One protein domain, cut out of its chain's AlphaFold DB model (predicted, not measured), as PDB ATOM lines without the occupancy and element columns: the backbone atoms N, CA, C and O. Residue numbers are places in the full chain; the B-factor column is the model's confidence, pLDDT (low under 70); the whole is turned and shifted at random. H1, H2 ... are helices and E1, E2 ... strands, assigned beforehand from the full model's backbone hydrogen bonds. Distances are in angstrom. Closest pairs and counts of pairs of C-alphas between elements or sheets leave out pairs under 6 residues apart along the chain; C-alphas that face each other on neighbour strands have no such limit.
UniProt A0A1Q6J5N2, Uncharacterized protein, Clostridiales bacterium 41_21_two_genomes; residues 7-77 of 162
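AT A GLANCE: This is residues 7 to 77 of the 162 residues of an uncharacterized protein of Clostridiales bacterium 41_21_two_genomes (UniProt A0A1Q6J5N2). A small two-stranded ribbon, E1 and E2, sits in the middle of a flat, loosely spread fold, with one chain loop through H1 on one side of it and a second loop through H2 and H3 on the other; from beside the end of E2 the long helix H4 runs off as an arm, and residues 65 to 77, of which 65 to 75 belong to H4, stick out free. The second loop folds back to the ribbon, where residues 47 to 48 pair with residues 24 to 25 of E2. The printed part has 71 residues, with four named helices and two named strands in the order E1, H1, E2, H2, H3, H4; the sheet order is E1 - E2, antiparallel, and the class is mostly helix. The whole is only just loose, close to extended, with a radius of gyration of the C-alphas of 16.2 A and spans of 56 by 29 by 12 A.

IN THESE COORDINATES: Find C-alpha 7 at (155.416, 155.878, 179.123), where strand E1, residues 7 to 9, begins its 6.8 A. Its partner E2, residues 22 to 25, covers 10.0 A and ends at C-alpha 25, at (159.381, 153.999, 174.682). Between them look for H1, residues 11 to 14, 5.4 A long. After E2 come H2, residues 30 to 36, 10.1 A, and H3, residues 38 to 42, 7.9 A. H4, residues 50 to 75, then runs 37.4 A to C-alpha 75 at (148.277, 189.048, 167.805).

HOW THE PARTS SIT: Start at the sheet: E1 and E2 are antiparallel neighbours at 149 degrees, and N 8 to O 23 and N 23 to O 8, both 2.9 A, are within hydrogen-bond range. The C-alphas of Tyr 8 and Ile 23 face each other at 5.2 A. Look next at residues 47 to 48, which pair parallel with residues 24 to 25 of E2. The closest C-alphas of E2 and H4 are those of Val 25 and Asp 50, 6.5 A apart; those of H1 and E2 are Ser 11 and Leu 22, 7.3 A apart. Farther out, H2 and H3 are close but not clearly touching, the closest C-alphas being those of Phe 34 and Lys 41, 6.0 A apart. H4 is apart from H1, H2, H3 and E1. Every O i to N i+4 pair is within hydrogen-bond range in H2 and H4; in H3 it is 0 of 1, beside 2 of 2 O i to N i+3 pairs, and H1 is too short for an i+4 pair.

THE WHOLE: Look for the two farthest C-alphas at Glu 35 and Lys 77, 55.6 A apart. Without the free residues 65 to 77, the body spans 36 by 28 by 12 A. The printed part has no cut and no long link. The mean pLDDT of the printed part is 86.4, and residues 17 and 77 are under 70.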
ATOM      1  N   ILE A   7     156.725 155.542 179.689       90.75
ATOM      2  CA  ILE A   7     155.416 155.878 179.123       90.75
ATOM      3  C   ILE A   7     155.224 157.384 179.244       90.75
ATOM      4  O   ILE A   7     155.316 157.936 180.342       90.75
ATOM      5  N   TYR A   8     154.945 158.028 178.117       89.94
ATOM      6  CA  TYR A   8     154.713 159.460 178.007       89.94
ATOM      7  C   TYR A   8     153.253 159.727 177.649       89.94
ATOM      8  O   TYR A   8     152.697 159.062 176.780       89.94
ATOM      9  N   ASP A   9     152.640 160.710 178.307       89.12
ATOM     10  CA  ASP A   9     151.314 161.224 177.958       89.12
ATOM     11  C   ASP A   9     151.472 162.503 177.127       89.12
ATOM     12  O   ASP A   9     151.984 163.509 177.619       89.12
ATOM     13  N   ILE A  10     151.035 162.452 175.868       87.69
ATOM     14  CA  ILE A  10     151.111 163.565 174.909       87.69
ATOM     15  C   ILE A  10     149.732 164.158 174.597       87.69
ATOM     16  O   ILE A  10     149.573 164.928 173.654       87.69
ATOM     17  N   SER A  11     148.710 163.842 175.394       86.00
ATOM     18  CA  SER A  11     147.325 164.288 175.162       86.00
ATOM     19  C   SER A  11     147.183 165.804 175.093       86.00
ATOM     20  O   SER A  11     146.351 166.318 174.346       86.00
ATOM     21  N   GLN A  12     148.006 166.520 175.867       79.94
ATOM     22  CA  GLN A  12     148.024 167.981 175.882       79.94
ATOM     23  C   GLN A  12     148.429 168.568 174.526       79.94
ATOM     24  O   GLN A  12     147.932 169.628 174.159       79.94
ATOM     25  N   GLU A  13     149.280 167.875 173.773       80.06
ATOM     26  CA  GLU A  13     149.780 168.336 172.473       80.06
ATOM     27  C   GLU A  13     148.703 168.261 171.381       80.06
ATOM     28  O   GLU A  13     148.743 169.020 170.417       80.06
ATOM     29  N   TYR A  14     147.704 167.395 171.567       77.12
ATOM     30  CA  TYR A  14     146.582 167.195 170.645       77.12
ATOM     31  C   TYR A  14     145.263 167.796 171.148       77.12
ATOM     32  O   TYR A  14     144.211 167.530 170.570       77.12
ATOM     33  N   GLU A  15     145.296 168.568 172.239       77.94
ATOM     34  CA  GLU A  15     144.110 169.161 172.881       77.94
ATOM     35  C   GLU A  15     142.993 168.140 173.191       77.94
ATOM     36  O   GLU A  15     141.801 168.466 173.242       77.94
ATOM     37  N   MET A  16     143.370 166.880 173.420       75.31
ATOM     38  CA  MET A  16     142.415 165.801 173.643       75.31
ATOM     39  C   MET A  16     141.814 165.928 175.047       75.31
ATOM     40  O   MET A  16     142.502 165.760 176.050       75.31
ATOM     41  N   LYS A  17     140.510 166.228 175.130       65.38
ATOM     42  CA  LYS A  17     139.797 166.422 176.411       65.38
ATOM     43  C   LYS A  17     139.273 165.134 177.046       65.38
ATOM     44  O   LYS A  17     139.028 165.114 178.246       65.38
ATOM     45  N   GLU A  18     139.070 164.088 176.251       70.06
ATOM     46  CA  GLU A  18     138.329 162.889 176.677       70.06
ATOM     47  C   GLU A  18     139.143 161.592 176.616       70.06
ATOM     48  O   GLU A  18     138.773 160.611 177.256       70.06
ATOM     49  N   LYS A  19     140.239 161.555 175.848       77.06
ATOM     50  CA  LYS A  19     141.051 160.345 175.662       77.06
ATOM     51  C   LYS A  19     142.526 160.673 175.790       77.06
ATOM     52  O   LYS A  19     143.003 161.573 175.101       77.06
ATOM     53  N   SER A  20     143.224 159.909 176.628       81.62
ATOM     54  CA  SER A  20     144.670 160.026 176.744       81.62
ATOM     55  C   SER A  20     145.368 159.413 175.530       81.62
ATOM     56  O   SER A  20     145.020 158.311 175.102       81.62
ATOM     57  N   VAL A  21     146.362 160.114 174.996       84.62
ATOM     58  CA  VAL A  21     147.290 159.624 173.976       84.62
ATOM     59  C   VAL A  21     148.599 159.302 174.682       84.62
ATOM     60  O   VAL A  21     149.294 160.200 175.154       84.62
ATOM     61  N   LEU A  22     148.909 158.011 174.785       88.75
ATOM     62  CA  LEU A  22     150.095 157.514 175.474       88.75
ATOM     63  C   LEU A  22     151.084 156.927 174.464       88.75
ATOM     64  O   LEU A  22     150.677 156.203 173.555       88.75
ATOM     65  N   ILE A  23     152.376 157.177 174.666       89.06
ATOM     66  CA  ILE A  23     153.473 156.560 173.908       89.06
ATOM     67  C   ILE A  23     154.333 155.739 174.859       89.06
ATOM     68  O   ILE A  23     154.741 156.232 175.908       89.06
ATOM     69  N   CYS A  24     154.622 154.495 174.480       91.75
ATOM     70  CA  CYS A  24     155.579 153.643 175.173       91.75
ATOM     71  C   CYS A  24     156.924 153.682 174.441       91.75
ATOM     72  O   CYS A  24     156.965 153.464 173.231       91.75
ATOM     73  N   VAL A  25     158.001 153.946 175.179       91.88
ATOM     74  CA  VAL A  25     159.381 153.999 174.682       91.88
ATOM     75  C   VAL A  25     160.203 152.915 175.370       91.88
ATOM     76  O   VAL A  25     160.118 152.753 176.590       91.88
ATOM     77  N   SER A  26     160.971 152.141 174.612       91.12
ATOM     78  CA  SER A  26     161.754 151.019 175.130       91.12
ATOM     79  C   SER A  26     162.936 150.695 174.218       91.12
ATOM     80  O   SER A  26     162.801 150.642 173.001       91.12
ATOM     81  N   ASP A  27     164.076 150.366 174.830       87.31
ATOM     82  CA  ASP A  27     165.241 149.788 174.145       87.31
ATOM     83  C   ASP A  27     165.024 148.320 173.732       87.31
ATOM     84  O   ASP A  27     165.771 147.763 172.924       87.31
ATOM     85  N   LEU A  28     164.044 147.649 174.345       87.69
ATOM     86  CA  LEU A  28     163.675 146.275 174.020       87.69
ATOM     87  C   LEU A  28     162.722 146.242 172.830       87.69
ATOM     88  O   LEU A  28     161.785 147.034 172.759       87.69
ATOM     89  N   ASP A  29     162.927 145.243 171.972       86.25
ATOM     90  CA  ASP A  29     162.005 144.900 170.893       86.25
ATOM     91  C   ASP A  29     160.590 144.634 171.433       86.25
ATOM     92  O   ASP A  29     160.417 144.087 172.530       86.25
ATOM     93  N   LYS A  30     159.582 144.994 170.640       87.50
ATOM     94  CA  LYS A  30     158.159 144.981 170.992       87.50
ATOM     95  C   LYS A  30     157.705 143.636 171.549       87.50
ATOM     96  O   LYS A  30     157.073 143.591 172.603       87.50
ATOM     97  N   ASP A  31     158.060 142.544 170.874       88.69
ATOM     98  CA  ASP A  31     157.640 141.202 171.285       88.69
ATOM     99  C   ASP A  31     158.252 140.813 172.637       88.69
ATOM    100  O   ASP A  31     157.549 140.322 173.519       88.69
ATOM    101  N   LYS A  32     159.533 141.140 172.855       89.00
ATOM    102  CA  LYS A  32     160.216 140.900 174.135       89.00
ATOM    103  C   LYS A  32     159.646 141.762 175.255       89.00
ATOM    104  O   LYS A  32     159.526 141.288 176.382       89.00
ATOM    105  N   LEU A  33     159.295 143.018 174.969       89.31
ATOM    106  CA  LEU A  33     158.675 143.880 175.972       89.31
ATOM    107  C   LEU A  33     157.314 143.322 176.398       89.31
ATOM    108  O   LEU A  33     157.020 143.305 177.590       89.31
ATOM    109  N   PHE A  34     156.518 142.809 175.459       90.38
ATOM    110  CA  PHE A  34     155.223 142.197 175.765       90.38
ATOM    111  C   PHE A  34     155.319 140.823 176.430       90.38
ATOM    112  O   PHE A  34     154.392 140.447 177.142       90.38
ATOM    113  N   GLU A  35     156.407 140.074 176.248       89.25
ATOM    114  CA  GLU A  35     156.663 138.875 177.058       89.25
ATOM    115  C   GLU A  35     156.912 139.230 178.531       89.25
ATOM    116  O   GLU A  35     156.449 138.521 179.423       89.25
ATOM    117  N   ILE A  36     157.621 140.335 178.791       89.31
ATOM    118  CA  ILE A  36     157.939 140.795 180.151       89.31
ATOM    119  C   ILE A  36     156.739 141.507 180.793       89.31
ATOM    120  O   ILE A  36     156.483 141.317 181.981       89.31
ATOM    121  N   LEU A  37     156.018 142.326 180.019       88.88
ATOM    122  CA  LEU A  37     154.873 143.139 180.445       88.88
ATOM    123  C   LEU A  37     153.681 142.946 179.484       88.88
ATOM    124  O   LEU A  37     153.412 143.807 178.634       88.88
ATOM    125  N   PRO A  38     152.947 141.826 179.596       87.50
ATOM    126  CA  PRO A  38     151.840 141.501 178.696       87.50
ATOM    127  C   PRO A  38     150.689 142.508 178.750       87.50
ATOM    128  O   PRO A  38     149.956 142.661 177.773       87.50
ATOM    129  N   GLU A  39     150.524 143.219 179.867       86.69
ATOM    130  CA  GLU A  39     149.459 144.205 180.061       86.69
ATOM    131  C   GLU A  39     149.577 145.381 179.084       86.69
ATOM    132  O   GLU A  39     148.564 145.959 178.683       86.69
ATOM    133  N   LEU A  40     150.802 145.712 178.656       86.62
ATOM    134  CA  LEU A  40     151.049 146.788 177.693       86.62
ATOM    135  C   LEU A  40     150.487 146.460 176.308       86.62
ATOM    136  O   LEU A  40     150.091 147.373 175.588       86.62
ATOM    137  N   LYS A  41     150.363 145.175 175.960       84.88
ATOM    138  CA  LYS A  41     149.867 144.720 174.655       84.88
ATOM    139  C   LYS A  41     148.434 145.173 174.363       84.88
ATOM    140  O   LYS A  41     148.073 145.350 173.206       84.88
ATOM    141  N   ASN A  42     147.626 145.369 175.406       83.12
ATOM    142  CA  ASN A  42     146.244 145.833 175.268       83.12
ATOM    143  C   ASN A  42     146.138 147.357 175.106       83.12
ATOM    144  O   ASN A  42     145.112 147.845 174.638       83.12
ATOM    145  N   ASN A  43     147.175 148.099 175.508       82.81
ATOM    146  CA  ASN A  43     147.158 149.561 175.587       82.81
ATOM    147  C   ASN A  43     148.038 150.229 174.521       82.81
ATOM    148  O   ASN A  43     147.787 151.378 174.166       82.81
ATOM    149  N   PHE A  44     149.047 149.524 174.004       84.50
ATOM    150  CA  PHE A  44     150.015 150.052 173.048       84.50
ATOM    151  C   PHE A  44     150.103 149.151 171.819       84.50
ATOM    152  O   PHE A  44     150.495 147.987 171.900       84.50
ATOM    153  N   ASN A  45     149.770 149.712 170.656       78.88
ATOM    154  CA  ASN A  45     149.907 149.016 169.376       78.88
ATOM    155  C   ASN A  45     151.338 149.087 168.836       78.88
ATOM    156  O   ASN A  45     151.766 148.181 168.122       78.88
ATOM    157  N   GLU A  46     152.079 150.134 169.182       83.81
ATOM    158  CA  GLU A  46     153.456 150.371 168.760       83.81
ATOM    159  C   GLU A  46     154.291 150.828 169.954       83.81
ATOM    160  O   GLU A  46     153.769 151.409 170.909       83.81
ATOM    161  N   ILE A  47     155.581 150.508 169.907       89.06
ATOM    162  CA  ILE A  47     156.571 150.877 170.913       89.06
ATOM    163  C   ILE A  47     157.680 151.595 170.170       89.06
ATOM    164  O   ILE A  47     158.177 151.082 169.170       89.06
ATOM    165  N   PHE A  48     158.034 152.768 170.668       90.62
ATOM    166  CA  PHE A  48     159.087 153.588 170.104       90.62
ATOM    167  C   PHE A  48     160.418 153.138 170.688       90.62
ATOM    168  O   PHE A  48     160.519 152.859 171.886       90.62
ATOM    169  N   ASN A  49     161.454 153.108 169.868       91.00
ATOM    170  CA  ASN A  49     162.814 153.088 170.384       91.00
ATOM    171  C   ASN A  49     163.278 154.507 170.755       91.00
ATOM    172  O   ASN A  49     162.638 155.511 170.422       91.00
ATOM    173  N   ASP A  50     164.418 154.594 171.436       88.88
ATOM    174  CA  ASP A  50     164.982 155.871 171.874       88.88
ATOM    175  C   ASP A  50     165.232 156.846 170.709       88.88
ATOM    176  O   ASP A  50     164.999 158.045 170.857       88.88
ATOM    177  N   CYS A  51     165.656 156.360 169.536       90.81
ATOM    178  CA  CYS A  51     165.890 157.211 168.367       90.81
ATOM    179  C   CYS A  51     164.582 157.800 167.825       90.81
ATOM    180  O   CYS A  51     164.503 159.011 167.625       90.81
ATOM    181  N   GLU A  52     163.549 156.975 167.648       91.75
ATOM    182  CA  GLU A  52     162.219 157.410 167.193       91.75
ATOM    183  C   GLU A  52     161.613 158.434 168.156       91.75
ATOM    184  O   GLU A  52     161.024 159.435 167.737       91.75
ATOM    185  N   TRP A  53     161.805 158.226 169.460       92.94
ATOM    186  CA  TRP A  53     161.359 159.178 170.467       92.94
ATOM    187  C   TRP A  53     162.111 160.514 170.384       92.94
ATOM    188  O   TRP A  53     161.489 161.575 170.451       92.94
ATOM    189  N   GLN A  54     163.431 160.504 170.177       92.06
ATOM    190  CA  GLN A  54     164.186 161.748 169.976       92.06
ATOM    191  C   GLN A  54     163.774 162.484 168.693       92.06
ATOM    192  O   GLN A  54     163.645 163.711 168.703       92.06
ATOM    193  N   GLU A  55     163.529 161.758 167.601       94.38
ATOM    194  CA  GLU A  55     163.038 162.341 166.349       94.38
ATOM    195  C   GLU A  55     161.675 163.014 166.542       94.38
ATOM    196  O   GLU A  55     161.488 164.163 166.125       94.38
ATOM    197  N   TYR A  56     160.756 162.351 167.250       92.12
ATOM    198  CA  TYR A  56     159.470 162.931 167.634       92.12
ATOM    199  C   TYR A  56     159.643 164.257 168.385       92.12
ATOM    200  O   TYR A  56     159.029 165.265 168.021       92.12
ATOM    201  N   LEU A  57     160.510 164.290 169.403       92.00
ATOM    202  CA  LEU A  57     160.731 165.484 170.223       92.00
ATOM    203  C   LEU A  57     161.269 166.668 169.405       92.00
ATOM    204  O   LEU A  57     160.830 167.806 169.609       92.00
ATOM    205  N   GLU A  58     162.178 166.434 168.457       94.62
ATOM    206  CA  GLU A  58     162.714 167.494 167.591       94.62
ATOM    207  C   GLU A  58     161.670 168.029 166.597       94.62
ATOM    208  O   GLU A  58     161.562 169.249 166.385       94.62
ATOM    209  N   ILE A  59     160.845 167.143 166.031       92.75
ATOM    210  CA  ILE A  59     159.727 167.533 165.162       92.75
ATOM    211  C   ILE A  59     158.715 168.364 165.956       92.75
ATOM    212  O   ILE A  59     158.367 169.475 165.543       92.75
ATOM    213  N   ASN A  60     158.302 167.880 167.126       90.62
ATOM    214  CA  ASN A  60     157.323 168.539 167.986       90.62
ATOM    215  C   ASN A  60     157.813 169.922 168.455       90.62
ATOM    216  O   ASN A  60     157.106 170.928 168.373       90.62
ATOM    217  N   LYS A  61     159.086 170.036 168.844       91.94
ATOM    218  CA  LYS A  61     159.719 171.320 169.183       91.94
ATOM    219  C   LYS A  61     159.688 172.310 168.018       91.94
ATOM    220  O   LYS A  61     159.438 173.506 168.219       91.94
ATOM    221  N   THR A  62     159.941 171.835 166.800       93.88
ATOM    222  CA  THR A  62     159.891 172.664 165.590       93.88
ATOM    223  C   THR A  62     158.467 173.128 165.292       93.88
ATOM    224  O   THR A  62     158.261 174.316 165.018       93.88
ATOM    225  N   TYR A  63     157.493 172.226 165.407       90.38
ATOM    226  CA  TYR A  63     156.071 172.527 165.267       90.38
ATOM    227  C   TYR A  63     155.620 173.597 166.272       90.38
ATOM    228  O   TYR A  63     155.202 174.684 165.867       90.38
ATOM    229  N   ASN A  64     155.853 173.377 167.569       89.12
ATOM    230  CA  ASN A  64     155.469 174.303 168.643       89.12
ATOM    231  C   ASN A  64     156.092 175.696 168.479       89.12
ATOM    232  O   ASN A  64     155.455 176.726 168.731       89.12
ATOM    233  N   ARG A  65     157.340 175.763 167.997       91.12
ATOM    234  CA  ARG A  65     158.003 177.032 167.669       91.12
ATOM    235  C   ARG A  65     157.298 177.768 166.529       91.12
ATOM    236  O   ARG A  65     157.242 179.002 166.548       91.12
ATOM    237  N   ASN A  66     156.837 177.049 165.513       91.38
ATOM    238  CA  ASN A  66     156.159 177.637 164.363       91.38
ATOM    239  C   ASN A  66     154.750 178.104 164.723       91.38
ATOM    240  O   ASN A  66     154.430 179.254 164.416       91.38
ATOM    241  N   GLU A  67     153.991 177.302 165.467       89.19
ATOM    242  CA  GLU A  67     152.673 177.685 165.980       89.19
ATOM    243  C   GLU A  67     152.760 178.921 166.873       89.19
ATOM    244  O   GLU A  67     152.076 179.918 166.640       89.19
ATOM    245  N   SER A  68     153.725 178.954 167.795       88.12
ATOM    246  CA  SER A  68     153.973 180.137 168.628       88.12
ATOM    247  C   SER A  68     154.273 181.386 167.788       88.12
ATOM    248  O   SER A  68     153.809 182.485 168.097       88.12
ATOM    249  N   LYS A  69     155.047 181.262 166.700       89.12
ATOM    250  CA  LYS A  69     155.301 182.393 165.788       89.12
ATOM    251  C   LYS A  69     154.038 182.809 165.046       89.12
ATOM    252  O   LYS A  69     153.836 184.010 164.884       89.12
ATOM    253  N   HIS A  70     153.251 181.854 164.559       86.44
ATOM    254  CA  HIS A  70     152.004 182.115 163.851       86.44
ATOM    255  C   HIS A  70     151.026 182.866 164.756       86.44
ATOM    256  O   HIS A  70     150.654 183.995 164.439       86.44
ATOM    257  N   TYR A  71     150.763 182.331 165.947       84.69
ATOM    258  CA  TYR A  71     149.951 182.964 166.983       84.69
ATOM    259  C   TYR A  71     150.425 184.389 167.303       84.69
ATOM    260  O   TYR A  71     149.656 185.352 167.278       84.69
ATOM    261  N   MET A  72     151.734 184.580 167.505       83.94
ATOM    262  CA  MET A  72     152.273 185.917 167.753       83.94
ATOM    263  C   MET A  72     152.145 186.856 166.548       83.94
ATOM    264  O   MET A  72     152.051 188.065 166.754       83.94
ATOM    265  N   ARG A  73     152.154 186.367 165.302       82.38
ATOM    266  CA  ARG A  73     151.882 187.194 164.109       82.38
ATOM    267  C   ARG A  73     150.413 187.595 164.033       82.38
ATOM    268  O   ARG A  73     150.140 188.725 163.641       82.38
ATOM    269  N   GLU A  74     149.495 186.721 164.438       79.25
ATOM    270  CA  GLU A  74     148.070 187.049 164.518       79.25
ATOM    271  C   GLU A  74     147.791 188.128 165.565       79.25
ATOM    272  O   GLU A  74     147.128 189.118 165.249       79.25
ATOM    273  N   ILE A  75     148.371 188.008 166.765       78.69
ATOM    274  CA  ILE A  75     148.277 189.048 167.805       78.69
ATOM    275  C   ILE A  75     148.902 190.356 167.321       78.69
ATOM    276  O   ILE A  75     148.345 191.437 167.505       78.69
ATOM    277  N   ARG A  76     150.090 190.272 166.712       76.25
ATOM    278  CA  ARG A  76     150.849 191.439 166.245       76.25
ATOM    279  C   ARG A  76     150.369 191.963 164.899       76.25
ATOM    280  O   ARG A  76     151.101 192.779 164.337       76.25
ATOM    281  N   LYS A  77     149.211 191.524 164.372       65.31
ATOM    282  CA  LYS A  77     148.635 192.074 163.134       65.31
ATOM    283  C   LYS A  77     148.785 193.586 163.191       65.31
ATOM    284  O   LYS A  77     148.205 194.248 164.052       65.31
TER     285      LYS A  77